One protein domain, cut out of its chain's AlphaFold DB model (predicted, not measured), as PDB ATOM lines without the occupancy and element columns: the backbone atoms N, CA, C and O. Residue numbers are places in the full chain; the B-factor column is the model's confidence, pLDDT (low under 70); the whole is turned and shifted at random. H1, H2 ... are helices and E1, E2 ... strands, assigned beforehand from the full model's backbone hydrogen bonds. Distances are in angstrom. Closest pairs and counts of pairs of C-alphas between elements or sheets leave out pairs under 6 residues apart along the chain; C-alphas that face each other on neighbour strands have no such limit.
ATOM      1  N   ASP A   2     236.122 137.053  92.604       89.00
ATOM      2  CA  ASP A   2     235.907 138.269  93.422       89.00
ATOM      3  C   ASP A   2     234.468 138.832  93.353       89.00
ATOM      4  O   ASP A   2     233.781 138.945  94.364       89.00
ATOM      5  N   ARG A   3     233.950 139.059  92.135       91.88
ATOM      6  CA  ARG A   3     232.554 139.496  91.921       91.88
ATOM      7  C   ARG A   3     231.513 138.517  92.464       91.88
ATOM      8  O   ARG A   3     230.467 138.942  92.932       91.88
ATOM      9  N   TYR A   4     231.784 137.218  92.357       93.25
ATOM     10  CA  TYR A   4     230.882 136.185  92.854       93.25
ATOM     11  C   TYR A   4     230.838 136.214  94.384       93.25
ATOM     12  O   TYR A   4     229.751 136.291  94.941       93.25
ATOM     13  N   ALA A   5     231.998 136.252  95.046       92.69
ATOM     14  CA  ALA A   5     232.091 136.329  96.502       92.69
ATOM     15  C   ALA A   5     231.373 137.581  97.043       92.69
ATOM     16  O   ALA A   5     230.510 137.476  97.912       92.69
ATOM     17  N   ALA A   6     231.604 138.745  96.424       92.75
ATOM     18  CA  ALA A   6     230.899 139.982  96.764       92.75
ATOM     19  C   ALA A   6     229.372 139.876  96.570       92.75
ATOM     20  O   ALA A   6     228.613 140.312  97.433       92.75
ATOM     21  N   ALA A   7     228.907 139.257  95.479       95.44
ATOM     22  CA  ALA A   7     227.479 139.029  95.240       95.44
ATOM     23  C   ALA A   7     226.839 138.065  96.259       95.44
ATOM     24  O   ALA A   7     225.631 138.122  96.468       95.44
ATOM     25  N   GLN A   8     227.633 137.205  96.904       95.75
ATOM     26  CA  GLN A   8     227.199 136.354  98.017       95.75
ATOM     27  C   GLN A   8     227.305 137.052  99.387       95.75
ATOM     28  O   GLN A   8     227.094 136.413 100.413       95.75
ATOM     29  N   GLY A   9     227.644 138.347  99.434       94.38
ATOM     30  CA  GLY A   9     227.844 139.073 100.692       94.38
ATOM     31  C   GLY A   9     229.132 138.693 101.428       94.38
ATOM     32  O   GLY A   9     229.252 138.956 102.621       94.38
ATOM     33  N   LEU A  10     230.089 138.084 100.723       93.88
ATOM     34  CA  LEU A  10     231.395 137.664 101.229       93.88
ATOM     35  C   LEU A  10     232.501 138.447 100.496       93.88
ATOM     36  O   LEU A  10     233.218 137.871  99.673       93.88
ATOM     37  N   PRO A  11     232.608 139.776 100.691       94.81
ATOM     38  CA  PRO A  11     233.706 140.535 100.105       94.81
ATOM     39  C   PRO A  11     235.044 140.025 100.654       94.81
ATOM     40  O   PRO A  11     235.138 139.644 101.816       94.81
ATOM     41  N   ILE A  12     236.076 140.027  99.810       96.06
ATOM     42  CA  ILE A  12     237.422 139.622 100.221       96.06
ATOM     43  C   ILE A  12     238.159 140.856 100.746       96.06
ATOM     44  O   ILE A  12     238.478 141.762  99.969       96.06
ATOM     45  N   ASP A  13     238.395 140.870 102.056       96.00
ATOM     46  CA  ASP A  13     238.954 141.973 102.848       96.00
ATOM     47  C   ASP A  13     239.788 141.457 104.047       96.00
ATOM     48  O   ASP A  13     240.111 140.269 104.125       96.00
ATOM     49  N   GLU A  14     240.104 142.327 105.011       97.19
ATOM     50  CA  GLU A  14     240.886 142.010 106.221       97.19
ATOM     51  C   GLU A  14     240.293 140.903 107.108       97.19
ATOM     52  O   GLU A  14     240.981 140.358 107.971       97.19
ATOM     53  N   ARG A  15     239.012 140.564 106.931       95.81
ATOM     54  CA  ARG A  15     238.323 139.504 107.684       95.81
ATOM     55  C   ARG A  15     238.345 138.167 106.953       95.81
ATOM     56  O   ARG A  15     237.772 137.192 107.440       95.81
ATOM     57  N   SER A  16     238.977 138.123 105.786       96.38
ATOM     58  CA  SER A  16     239.013 136.961 104.914       96.38
ATOM     59  C   SER A  16     240.349 136.233 105.009       96.38
ATOM     60  O   SER A  16     241.417 136.845 105.008       96.38
ATOM     61  N   ALA A  17     240.282 134.902 105.019       96.19
ATOM     62  CA  ALA A  17     241.416 134.036 104.730       96.19
ATOM     63  C   ALA A  17     241.192 133.380 103.363       96.19
ATOM     64  O   ALA A  17     240.146 132.774 103.130       96.19
ATOM     65  N   VAL A  18     242.162 133.503 102.460       95.25
ATOM     66  CA  VAL A  18     242.118 132.907 101.122       95.25
ATOM     67  C   VAL A  18     243.162 131.805 101.039       95.25
ATOM     68  O   VAL A  18     244.342 132.035 101.298       95.25
ATOM     69  N   VAL A  19     242.718 130.613 100.647       95.62
ATOM     70  CA  VAL A  19     243.592 129.478 100.352       95.62
ATOM     71  C   VAL A  19     243.689 129.339  98.841       95.62
ATOM     72  O   VAL A  19     242.682 129.136  98.162       95.62
ATOM     73  N   VAL A  20     244.902 129.484  98.324       94.88
ATOM     74  CA  VAL A  20     245.230 129.292  96.917       94.88
ATOM     75  C   VAL A  20     245.848 127.913  96.775       94.88
ATOM     76  O   VAL A  20     246.890 127.623  97.362       94.88
ATOM     77  N   ASP A  21     245.189 127.069  95.996       94.25
ATOM     78  CA  ASP A  21     245.757 125.805  95.558       94.25
ATOM     79  C   ASP A  21     246.994 126.078  94.682       94.25
ATOM     80  O   ASP A  21     246.948 126.885  93.746       94.25
ATOM     81  N   ILE A  22     248.130 125.488  95.045       92.75
ATOM     82  CA  ILE A  22     249.403 125.707  94.356       92.75
ATOM     83  C   ILE A  22     249.440 124.856  93.091       92.75
ATOM     84  O   ILE A  22     249.651 125.392  92.003       92.75
ATOM     85  N   ASP A  23     249.222 123.552  93.217       89.88
ATOM     86  CA  ASP A  23     249.411 122.597  92.131       89.88
ATOM     87  C   ASP A  23     248.246 122.633  91.143       89.88
ATOM     88  O   ASP A  23     247.085 122.575  91.519       89.88
ATOM     89  N   LYS A  24     248.535 122.725  89.842       88.81
ATOM     90  CA  LYS A  24     247.517 122.752  88.774       88.81
ATOM     91  C   LYS A  24     246.506 123.910  88.861       88.81
ATOM     92  O   LYS A  24     245.593 123.968  88.032       88.81
ATOM     93  N   THR A  25     246.732 124.877  89.754       93.00
ATOM     94  CA  THR A  25     245.967 126.126  89.873       93.00
ATOM     95  C   THR A  25     246.884 127.345  89.772       93.00
ATOM     96  O   THR A  25     246.813 128.075  88.783       93.00
ATOM     97  N   ALA A  26     247.755 127.586  90.760       94.44
ATOM     98  CA  ALA A  26     248.693 128.709  90.707       94.44
ATOM     99  C   ALA A  26     249.933 128.392  89.858       94.44
ATOM    100  O   ALA A  26     250.363 129.239  89.077       94.44
ATOM    101  N   LEU A  27     250.473 127.179  89.985       94.88
ATOM    102  CA  LEU A  27     251.622 126.652  89.252       94.88
ATOM    103  C   LEU A  27     251.150 125.550  88.297       94.88
ATOM    104  O   LEU A  27     250.494 124.598  88.724       94.88
ATOM    105  N   GLY A  28     251.479 125.664  87.009       93.25
ATOM    106  CA  GLY A  28     251.131 124.641  86.016       93.25
ATOM    107  C   GLY A  28     249.625 124.441  85.826       93.25
ATOM    108  O   GLY A  28     249.149 123.311  85.882       93.25
ATOM    109  N   ALA A  29     248.862 125.527  85.647       93.19
ATOM    110  CA  ALA A  29     247.397 125.493  85.637       93.19
ATOM    111  C   ALA A  29     246.791 124.476  84.653       93.19
ATOM    112  O   ALA A  29     247.195 124.393  83.487       93.19
ATOM    113  N   ARG A  30     245.756 123.761  85.115       90.75
ATOM    114  CA  ARG A  30     245.045 122.737  84.336       90.75
ATOM    115  C   ARG A  30     244.477 123.291  83.026       90.75
ATOM    116  O   ARG A  30     243.770 124.300  83.021       90.75
ATOM    117  N   GLY A  31     244.764 122.603  81.920       88.50
ATOM    118  CA  GLY A  31     244.361 122.988  80.567       88.50
ATOM    119  C   GLY A  31     245.202 124.109  79.948       88.50
ATOM    120  O   GLY A  31     244.844 124.604  78.881       88.50
ATOM    121  N   ARG A  32     246.286 124.537  80.611       88.38
ATOM    122  CA  ARG A  32     247.200 125.584  80.122       88.38
ATOM    123  C   ARG A  32     248.664 125.154  80.154       88.38
ATOM    124  O   ARG A  32     249.378 125.385  79.187       88.38
ATOM    125  N   ASN A  33     249.104 124.586  81.275       93.44
ATOM    126  CA  ASN A  33     250.506 124.250  81.535       93.44
ATOM    127  C   ASN A  33     250.660 122.983  82.406       93.44
ATOM    128  O   ASN A  33     251.742 122.672  82.893       93.44
ATOM    129  N   ASP A  34     249.581 122.225  82.620       89.00
ATOM    130  CA  ASP A  34     249.605 121.019  83.450       89.00
ATOM    131  C   ASP A  34     250.288 119.824  82.781       89.00
ATOM    132  O   ASP A  34     250.759 118.929  83.486       89.00
ATOM    133  N   ASP A 170     265.224 131.044  79.295       96.69
ATOM    134  CA  ASP A 170     265.665 132.437  79.395       96.69
ATOM    135  C   ASP A 170     264.463 133.395  79.517       96.69
ATOM    136  O   ASP A 170     263.393 133.124  78.964       96.69
ATOM    137  N   ASP A 171     264.663 134.550  80.165       94.88
ATOM    138  CA  ASP A 171     263.628 135.580  80.388       94.88
ATOM    139  C   ASP A 171     262.991 136.120  79.089       94.88
ATOM    140  O   ASP A 171     261.886 136.669  79.109       94.88
ATOM    141  N   ASP A 172     263.686 136.004  77.951       95.12
ATOM    142  CA  ASP A 172     263.224 136.440  76.630       95.12
ATOM    143  C   ASP A 172     262.587 135.310  75.798       95.12
ATOM    144  O   ASP A 172     262.204 135.521  74.640       95.12
ATOM    145  N   ALA A 173     262.432 134.113  76.376       97.00
ATOM    146  CA  ALA A 173     261.792 132.992  75.709       97.00
ATOM    147  C   ALA A 173     260.337 133.332  75.314       97.00
ATOM    148  O   ALA A 173     259.586 133.907  76.106       97.00
ATOM    149  N   PRO A 174     259.884 132.935  74.106       96.69
ATOM    150  CA  PRO A 174     258.501 133.142  73.696       96.69
ATOM    151  C   PRO A 174     257.514 132.495  74.670       96.69
ATOM    152  O   PRO A 174     257.737 131.373  75.133       96.69
ATOM    153  N   VAL A 175     256.386 133.162  74.919       95.56
ATOM    154  CA  VAL A 175     255.342 132.699  75.848       95.56
ATOM    155  C   VAL A 175     254.854 131.291  75.504       95.56
ATOM    156  O   VAL A 175     254.662 130.467  76.394       95.56
ATOM    157  N   GLU A 176     254.710 130.971  74.218       94.44
ATOM    158  CA  GLU A 176     254.291 129.644  73.762       94.44
ATOM    159  C   GLU A 176     255.303 128.563  74.155       94.44
ATOM    160  O   GLU A 176     254.924 127.431  74.455       94.44
ATOM    161  N   ARG A 177     256.596 128.906  74.171       95.19
ATOM    162  CA  ARG A 177     257.664 128.002  74.598       95.19
ATOM    163  C   ARG A 177     257.690 127.860  76.116       95.19
ATOM    164  O   ARG A 177     257.803 126.733  76.585       95.19
ATOM    165  N   LEU A 178     257.530 128.959  76.858       96.25
ATOM    166  CA  LEU A 178     257.396 128.934  78.319       96.25
ATOM    167  C   LEU A 178     256.244 128.013  78.741       96.25
ATOM    168  O   LEU A 178     256.450 127.085  79.514       96.25
ATOM    169  N   LEU A 179     255.058 128.201  78.155       94.44
ATOM    170  CA  LEU A 179     253.886 127.371  78.438       94.44
ATOM    171  C   LEU A 179     254.073 125.908  78.037       94.44
ATOM    172  O   LEU A 179     253.460 125.040  78.649       94.44
ATOM    173  N   ARG A 180     254.878 125.613  77.012       92.50
ATOM    174  CA  ARG A 180     255.111 124.235  76.574       92.50
ATOM    175  C   ARG A 180     256.142 123.517  77.440       92.50
ATOM    176  O   ARG A 180     255.895 122.382  77.828       92.50
ATOM    177  N   ASP A 181     257.277 124.149  77.714       93.00
ATOM    178  CA  ASP A 181     258.470 123.441  78.187       93.00
ATOM    179  C   ASP A 181     258.768 123.675  79.683       93.00
ATOM    180  O   ASP A 181     259.445 122.837  80.285       93.00
ATOM    181  N   GLU A 182     258.250 124.754  80.283       95.19
ATOM    182  CA  GLU A 182     258.496 125.173  81.671       95.19
ATOM    183  C   GLU A 182     257.219 125.115  82.529       95.19
ATOM    184  O   GLU A 182     256.110 125.271  82.029       95.19
ATOM    185  N   LEU A 183     257.358 124.909  83.838       95.25
ATOM    186  CA  LEU A 183     256.298 125.064  84.830       95.25
ATOM    187  C   LEU A 183     256.199 126.506  85.303       95.25
ATOM    188  O   LEU A 183     257.008 126.949  86.114       95.25
ATOM    189  N   VAL A 184     255.168 127.214  84.854       96.88
ATOM    190  CA  VAL A 184     255.013 128.654  85.090       96.88
ATOM    191  C   VAL A 184     253.921 128.973  86.110       96.88
ATOM    192  O   VAL A 184     252.977 128.204  86.326       96.88
ATOM    193  N   ILE A 185     254.035 130.146  86.733       97.38
ATOM    194  CA  ILE A 185     252.987 130.727  87.574       97.38
ATOM    195  C   ILE A 185     251.929 131.376  86.681       97.38
ATOM    196  O   ILE A 185     252.236 132.189  85.808       97.38
ATOM    197  N   THR A 186     250.661 131.084  86.962       96.62
ATOM    198  CA  THR A 186     249.517 131.684  86.269       96.62
ATOM    199  C   THR A 186     249.298 133.115  86.754       96.62
ATOM    200  O   THR A 186     248.896 133.352  87.899       96.62
ATOM    201  N   GLN A 187     249.549 134.090  85.880       96.88
ATOM    202  CA  GLN A 187     249.531 135.512  86.219       96.88
ATOM    203  C   GLN A 187     248.172 135.987  86.737       96.88
ATOM    204  O   GLN A 187     248.132 136.822  87.635       96.88
ATOM    205  N   GLU A 188     247.053 135.478  86.230       95.50
ATOM    206  CA  GLU A 188     245.722 135.901  86.678       95.50
ATOM    207  C   GLU A 188     245.450 135.477  88.125       95.50
ATOM    208  O   GLU A 188     244.886 136.249  88.905       95.50
ATOM    209  N   VAL A 189     245.905 134.278  88.509       95.81
ATOM    210  CA  VAL A 189     245.823 133.784  89.892       95.81
ATOM    211  C   VAL A 189     246.743 134.606  90.788       95.81
ATOM    212  O   VAL A 189     246.325 135.055  91.859       95.81
ATOM    213  N   ARG A 190     247.973 134.879  90.331       96.44
ATOM    214  CA  ARG A 190     248.925 135.742  91.039       96.44
ATOM    215  C   ARG A 190     248.362 137.148  91.252       96.44
ATOM    216  O   ARG A 190     248.392 137.645  92.373       96.44
ATOM    217  N   ALA A 191     247.834 137.782  90.208       97.00
ATOM    218  CA  ALA A 191     247.288 139.134  90.259       97.00
ATOM    219  C   ALA A 191     246.083 139.225  91.205       97.00
ATOM    220  O   ALA A 191     246.036 140.121  92.047       97.00
ATOM    221  N   ALA A 192     245.151 138.269  91.126       96.00
ATOM    222  CA  ALA A 192     244.017 138.203  92.047       96.00
ATOM    223  C   ALA A 192     244.477 138.030  93.502       96.00
ATOM    224  O   ALA A 192     244.010 138.749  94.384       96.00
ATOM    225  N   SER A 193     245.445 137.143  93.737       96.44
ATOM    226  CA  SER A 193     246.014 136.911  95.067       96.44
ATOM    227  C   SER A 193     246.654 138.184  95.624       96.44
ATOM    228  O   SER A 193     246.308 138.621  96.717       96.44
ATOM    229  N   LEU A 194     247.527 138.843  94.857       96.38
ATOM    230  CA  LEU A 194     248.171 140.090  95.280       96.38
ATOM    231  C   LEU A 194     247.152 141.189  95.604       96.38
ATOM    232  O   LEU A 194     247.278 141.836  96.639       96.38
ATOM    233  N   MET A 195     246.110 141.330  94.784       96.94
ATOM    234  CA  MET A 195     245.015 142.268  95.033       96.94
ATOM    235  C   MET A 195     244.274 141.954  96.342       96.94
ATOM    236  O   MET A 195     243.965 142.862  97.107       96.94
ATOM    237  N   TRP A 196     243.988 140.684  96.638       97.12
ATOM    238  CA  TRP A 196     243.355 140.303  97.907       97.12
ATOM    239  C   TRP A 196     244.253 140.590  99.109       97.12
ATOM    240  O   TRP A 196     243.767 141.087 100.124       97.12
ATOM    241  N   ARG A 197     245.566 140.372  98.976       96.75
ATOM    242  CA  ARG A 197     246.547 140.743 100.006       96.75
ATOM    243  C   ARG A 197     246.568 142.247 100.266       96.75
ATOM    244  O   ARG A 197     246.646 142.662 101.414       96.75
ATOM    245  N   GLU A 198     246.503 143.064  99.216       97.38
ATOM    246  CA  GLU A 198     246.450 144.529  99.334       97.38
ATOM    247  C   GLU A 198     245.183 145.013 100.050       97.38
ATOM    248  O   GLU A 198     245.225 146.019 100.751       97.38
ATOM    249  N   ARG A 199     244.081 144.263  99.945       96.69
ATOM    250  CA  ARG A 199     242.839 144.489 100.708       96.69
ATOM    251  C   ARG A 199     242.893 143.939 102.141       96.69
ATOM    252  O   ARG A 199     241.864 143.878 102.804       96.69
ATOM    253  N   GLY A 200     244.065 143.496 102.592       97.44
ATOM    254  CA  GLY A 200     244.315 142.981 103.936       97.44
ATOM    255  C   GLY A 200     243.903 141.528 104.169       97.44
ATOM    256  O   GLY A 200     244.040 141.055 105.296       97.44
ATOM    257  N   ALA A 201     243.445 140.800 103.144       97.62
ATOM    258  CA  ALA A 201     243.124 139.385 103.299       97.62
ATOM    259  C   ALA A 201     244.378 138.571 103.649       97.62
ATOM    260  O   ALA A 201     245.463 138.776 103.091       97.62
ATOM    261  N   LEU A 202     244.214 137.598 104.543       97.62
ATOM    262  CA  LEU A 202     245.266 136.651 104.884       97.62
ATOM    263  C   LEU A 202     245.369 135.590 103.783       97.62
ATOM    264  O   LEU A 202     244.392 134.902 103.492       97.62
ATOM    265  N   LEU A 203     246.545 135.447 103.169       96.56
ATOM    266  CA  LEU A 203     246.765 134.490 102.085       96.56
ATOM    267  C   LEU A 203     247.552 133.267 102.541       96.56
ATOM    268  O   LEU A 203     248.598 133.397 103.175       96.56
ATOM    269  N   PHE A 204     247.103 132.100 102.095       95.81
ATOM    270  CA  PHE A 204     247.819 130.838 102.207       95.81
ATOM    271  C   PHE A 204     247.940 130.180 100.836       95.81
ATOM    272  O   PHE A 204     247.000 130.210 100.046       95.81
ATOM    273  N   GLY A 205     249.090 129.563 100.575       93.31
ATOM    274  CA  GLY A 205     249.245 128.581  99.508       93.31
ATOM    275  C   GLY A 205     249.148 127.180 100.101       93.31
ATOM    276  O   GLY A 205     249.768 126.927 101.135       93.31
ATOM    277  N   LEU A 206     248.384 126.288  99.474       93.50
ATOM    278  CA  LEU A 206     248.290 124.884  99.871       93.50
ATOM    279  C   LEU A 206     248.665 123.986  98.695       93.50
ATOM    280  O   LEU A 206     248.269 124.248  97.567       93.50
ATOM    281  N   SER A 207     249.430 122.940  98.980       91.25
ATOM    282  CA  SER A 207     249.782 121.882  98.038       91.25
ATOM    283  C   SER A 207     249.272 120.566  98.608       91.25
ATOM    284  O   SER A 207     249.388 120.334  99.815       91.25
ATOM    285  N   ASP A 208     248.689 119.730  97.756       88.81
ATOM    286  CA  ASP A 208     248.294 118.361  98.096       88.81
ATOM    287  C   ASP A 208     249.445 117.359  97.909       88.81
ATOM    288  O   ASP A 208     249.308 116.177  98.241       88.81
ATOM    289  N   LYS A 209     250.600 117.818  97.405       88.88
ATOM    290  CA  LYS A 209     251.778 116.975  97.238       88.88
ATOM    291  C   LYS A 209     252.332 116.540  98.594       88.88
ATOM    292  O   LYS A 209     252.442 117.359  99.508       88.88
ATOM    293  N   PRO A 210     252.781 115.281  98.710       91.44
ATOM    294  CA  PRO A 210     253.499 114.837  99.894       91.44
ATOM    295  C   PRO A 210     254.822 115.597 100.051       91.44
ATOM    296  O   PRO A 210     255.385 116.109  99.075       91.44
ATOM    297  N   ASP A 211     255.340 115.634 101.277       91.88
ATOM    298  CA  ASP A 211     256.566 116.359 101.620       91.88
ATOM    299  C   ASP A 211     257.752 115.933 100.745       91.88
ATOM    300  O   ASP A 211     258.504 116.784 100.267       91.88
ATOM    301  N   GLU A 212     257.893 114.637 100.450       92.56
ATOM    302  CA  GLU A 212     258.986 114.104  99.627       92.56
ATOM    303  C   GLU A 212     258.942 114.585  98.165       92.56
ATOM    304  O   GLU A 212     259.958 114.529  97.473       92.56
ATOM    305  N   ALA A 213     257.777 115.046  97.694       93.44
ATOM    306  CA  ALA A 213     257.566 115.571  96.345       93.44
ATOM    307  C   ALA A 213     257.554 117.109  96.279       93.44
ATOM    308  O   ALA A 213     257.513 117.677  95.185       93.44
ATOM    309  N   SER A 214     257.583 117.794  97.425       94.00
ATOM    310  CA  SER A 214     257.482 119.257  97.515       94.00
ATOM    311  C   SER A 214     258.670 119.917  98.216       94.00
ATOM    312  O   SER A 214     258.951 121.100  97.982       94.00
ATOM    313  N   THR A 215     259.407 119.157  99.027       94.69
ATOM    314  CA  THR A 215     260.566 119.613  99.794       94.69
ATOM    315  C   THR A 215     261.811 118.776  99.483       94.69
ATOM    316  O   THR A 215     261.719 117.561  99.295       94.69
ATOM    317  N   PRO A 216     263.002 119.397  99.414       95.00
ATOM    318  CA  PRO A 216     264.238 118.658  99.204       95.00
ATOM    319  C   PRO A 216     264.570 117.789 100.418       95.00
ATOM    320  O   PRO A 216     264.411 118.210 101.565       95.00
ATOM    321  N   SER A 217     265.159 116.616 100.169       91.12
ATOM    322  CA  SER A 217     265.837 115.869 101.231       91.12
ATOM    323  C   SER A 217     267.014 116.677 101.794       91.12
ATOM    324  O   SER A 217     267.525 117.595 101.146       91.12
ATOM    325  N   ALA A 218     267.505 116.301 102.978       92.94
ATOM    326  CA  ALA A 218     268.657 116.963 103.597       92.94
ATOM    327  C   ALA A 218     269.890 117.023 102.670       92.94
ATOM    328  O   ALA A 218     270.605 118.023 102.655       92.94
ATOM    329  N   GLU A 219     270.110 115.984 101.857       91.75
ATOM    330  CA  GLU A 219     271.193 115.943 100.870       91.75
ATOM    331  C   GLU A 219     271.024 117.017  99.784       91.75
ATOM    332  O   GLU A 219     271.978 117.723  99.455       91.75
ATOM    333  N   TRP A 220     269.817 117.169  99.236       91.75
ATOM    334  CA  TRP A 220     269.538 118.150  98.184       91.75
ATOM    335  C   TRP A 220     269.503 119.576  98.722       91.75
ATOM    336  O   TRP A 220     270.046 120.481  98.089       91.75
ATOM    337  N   ALA A 221     268.960 119.771  99.924       95.25
ATOM    338  CA  ALA A 221     268.981 121.059 100.606       95.25
ATOM    339  C   ALA A 221     270.423 121.555 100.822       95.25
ATOM    340  O   ALA A 221     270.722 122.721 100.569       95.25
ATOM    341  N   ALA A 222     271.349 120.659 101.190       95.56
ATOM    342  CA  ALA A 222     272.773 120.984 101.316       95.56
ATOM    343  C   ALA A 222     273.434 121.391  99.981       95.56
ATOM    344  O   ALA A 222     274.459 122.070  99.986       95.56
ATOM    345  N   ARG A 223     272.842 121.013  98.840       93.88
ATOM    346  CA  ARG A 223     273.260 121.429  97.488       93.88
ATOM    347  C   ARG A 223     272.569 122.712  97.008       93.88
ATOM    348  O   ARG A 223     272.745 123.090  95.856       93.88
ATOM    349  N   GLY A 224     271.792 123.372  97.866       94.00
ATOM    350  CA  GLY A 224     271.113 124.633  97.566       94.00
ATOM    351  C   GLY A 224     269.694 124.488  97.017       94.00
ATOM    352  O   GLY A 224     269.035 125.506  96.807       94.00
ATOM    353  N   TYR A 225     269.190 123.263  96.834       95.31
ATOM    354  CA  TYR A 225     267.811 123.047  96.398       95.31
ATOM    355  C   TYR A 225     266.822 123.585  97.440       95.31
ATOM    356  O   TYR A 225     267.048 123.476  98.647       95.31
ATOM    357  N   GLN A 226     265.716 124.157  96.964       96.44
ATOM    358  CA  GLN A 226     264.680 124.773  97.793       96.44
ATOM    359  C   GLN A 226     263.337 124.047  97.637       96.44
ATOM    360  O   GLN A 226     263.081 123.447  96.591       96.44
ATOM    361  N   PRO A 227     262.446 124.092  98.644       95.94
ATOM    362  CA  PRO A 227     261.056 123.671  98.471       95.94
ATOM    363  C   PRO A 227     260.398 124.341  97.258       95.94
ATOM    364  O   PRO A 227     260.696 125.502  96.989       95.94
ATOM    365  N   ILE A 228     259.454 123.666  96.589       94.69
ATOM    366  CA  ILE A 228     258.813 124.159  95.346       94.69
ATOM    367  C   ILE A 228     258.284 125.592  95.498       94.69
ATOM    368  O   ILE A 228     258.499 126.429  94.629       94.69
ATOM    369  N   HIS A 229     257.648 125.910  96.629       93.50
ATOM    370  CA  HIS A 229     257.084 127.239  96.894       93.50
ATOM    371  C   HIS A 229     258.133 128.365  97.040       93.50
ATOM    372  O   HIS A 229     257.761 129.524  97.215       93.50
ATOM    373  N   ARG A 230     259.428 128.032  97.030       95.31
ATOM    374  CA  ARG A 230     260.564 128.968  97.051       95.31
ATOM    375  C   ARG A 230     261.409 128.905  95.779       95.31
ATOM    376  O   ARG A 230     262.377 129.651  95.680       95.31
ATOM    377  N   THR A 231     261.083 128.012  94.852       95.69
ATOM    378  CA  THR A 231     261.763 127.914  93.563       95.69
ATOM    379  C   THR A 231     261.197 128.976  92.627       95.69
ATOM    380  O   THR A 231     259.981 129.098  92.479       95.69
ATOM    381  N   GLU A 232     262.076 129.765  92.017       95.94
ATOM    382  CA  GLU A 232     261.685 130.808  91.069       95.94
ATOM    383  C   GLU A 232     261.280 130.205  89.720       95.94
ATOM    384  O   GLU A 232     261.794 129.168  89.304       95.94
ATOM    385  N   THR A 233     260.318 130.840  89.053       97.31
ATOM    386  CA  THR A 233     259.859 130.448  87.719       97.31
ATOM    387  C   THR A 233     259.149 131.609  87.027       97.31
ATOM    388  O   THR A 233     258.765 132.585  87.685       97.31
ATOM    389  N   HIS A 234     258.942 131.505  85.714       97.81
ATOM    390  CA  HIS A 234     258.281 132.555  84.946       97.81
ATOM    391  C   HIS A 234     256.813 132.734  85.335       97.81
ATOM    392  O   HIS A 234     256.117 131.814  85.772       97.81
ATOM    393  N   ILE A 235     256.324 133.955  85.135       97.38
ATOM    394  CA  ILE A 235     254.925 134.322  85.323       97.38
ATOM    395  C   ILE A 235     254.325 134.579  83.948       97.38
ATOM    396  O   ILE A 235     254.772 135.474  83.233       97.38
ATOM    397  N   VAL A 236     253.288 133.826  83.597       96.31
ATOM    398  CA  VAL A 236     252.654 133.905  82.280       96.31
ATOM    399  C   VAL A 236     251.157 134.140  82.438       96.31
ATOM    400  O   VAL A 236     250.489 133.485  83.240       96.31
ATOM    401  N   GLY A 237     250.633 135.095  81.677       90.25
ATOM    402  CA  GLY A 237     249.213 135.430  81.605       90.25
ATOM    403  C   GLY A 237     248.770 135.676  80.173       90.25
ATOM    404  O   GLY A 237     249.599 135.734  79.267       90.25
TER     405      GLY A 237
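What this domain is: This is residues 2 to 34 and 170 to 237 of the 238 residues of an uncharacterized protein of Anaerolineales bacterium (UniProt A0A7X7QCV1). A loose frame is built on two short parallel strands, E1 and E2, side by side, with residues 189 to 197 of helix H3 packed over them. Residues 4 to 9, with most of H1, and residues 218 to 223, with H5, stick out at opposite ends of the longest axis, and residues 235 to 236 of the last stretch pair in parallel with 185 to 186. The 101 printed residues run H1 E1 H2 H3 E2 H4 H5, a mixed class, with under half of them in named elements. The radius of gyration of the C-alphas is 15.9 A, and the spans are 47 by 34 by 22 A.

Where its parts are: H1, residues 2 to 7, begins with C-alpha 2 at (235.907, 138.269, 93.422). E1, residues 17 to 21, is 13.1 A long. After the cut come H2, residues 175 to 181, 10.0 A, and H3, residues 187 to 198, 16.2 A. E2, residues 202 to 206, is 13.1 A long. H4, residues 211 to 214, and H5, residues 218 to 222, follow; C-alpha 222 is at (272.773, 120.984, 101.316).

How they stand to each other: E1 and E2 are parallel neighbours at 24 degrees, with N 18 and O 202 2.8 A apart, within hydrogen-bond range. The closest C-alphas of H3 and E2, Arg 197 and Leu 203, are 6.6 A apart. H1 and H3 are only just apart, closest 8.2 A. H2 and H3 are apart, as are H4 and H5. In H1, H2, H3 and H5 every O i to N i+4 pair is within range; H4 is too short for one.

The domain as a whole: Residues 35 to 169 are not printed, and C-alphas 34 and 170 are 20.1 A apart across the cut. Of the links printed whole, none is long. No printed residue is under pLDDT 70.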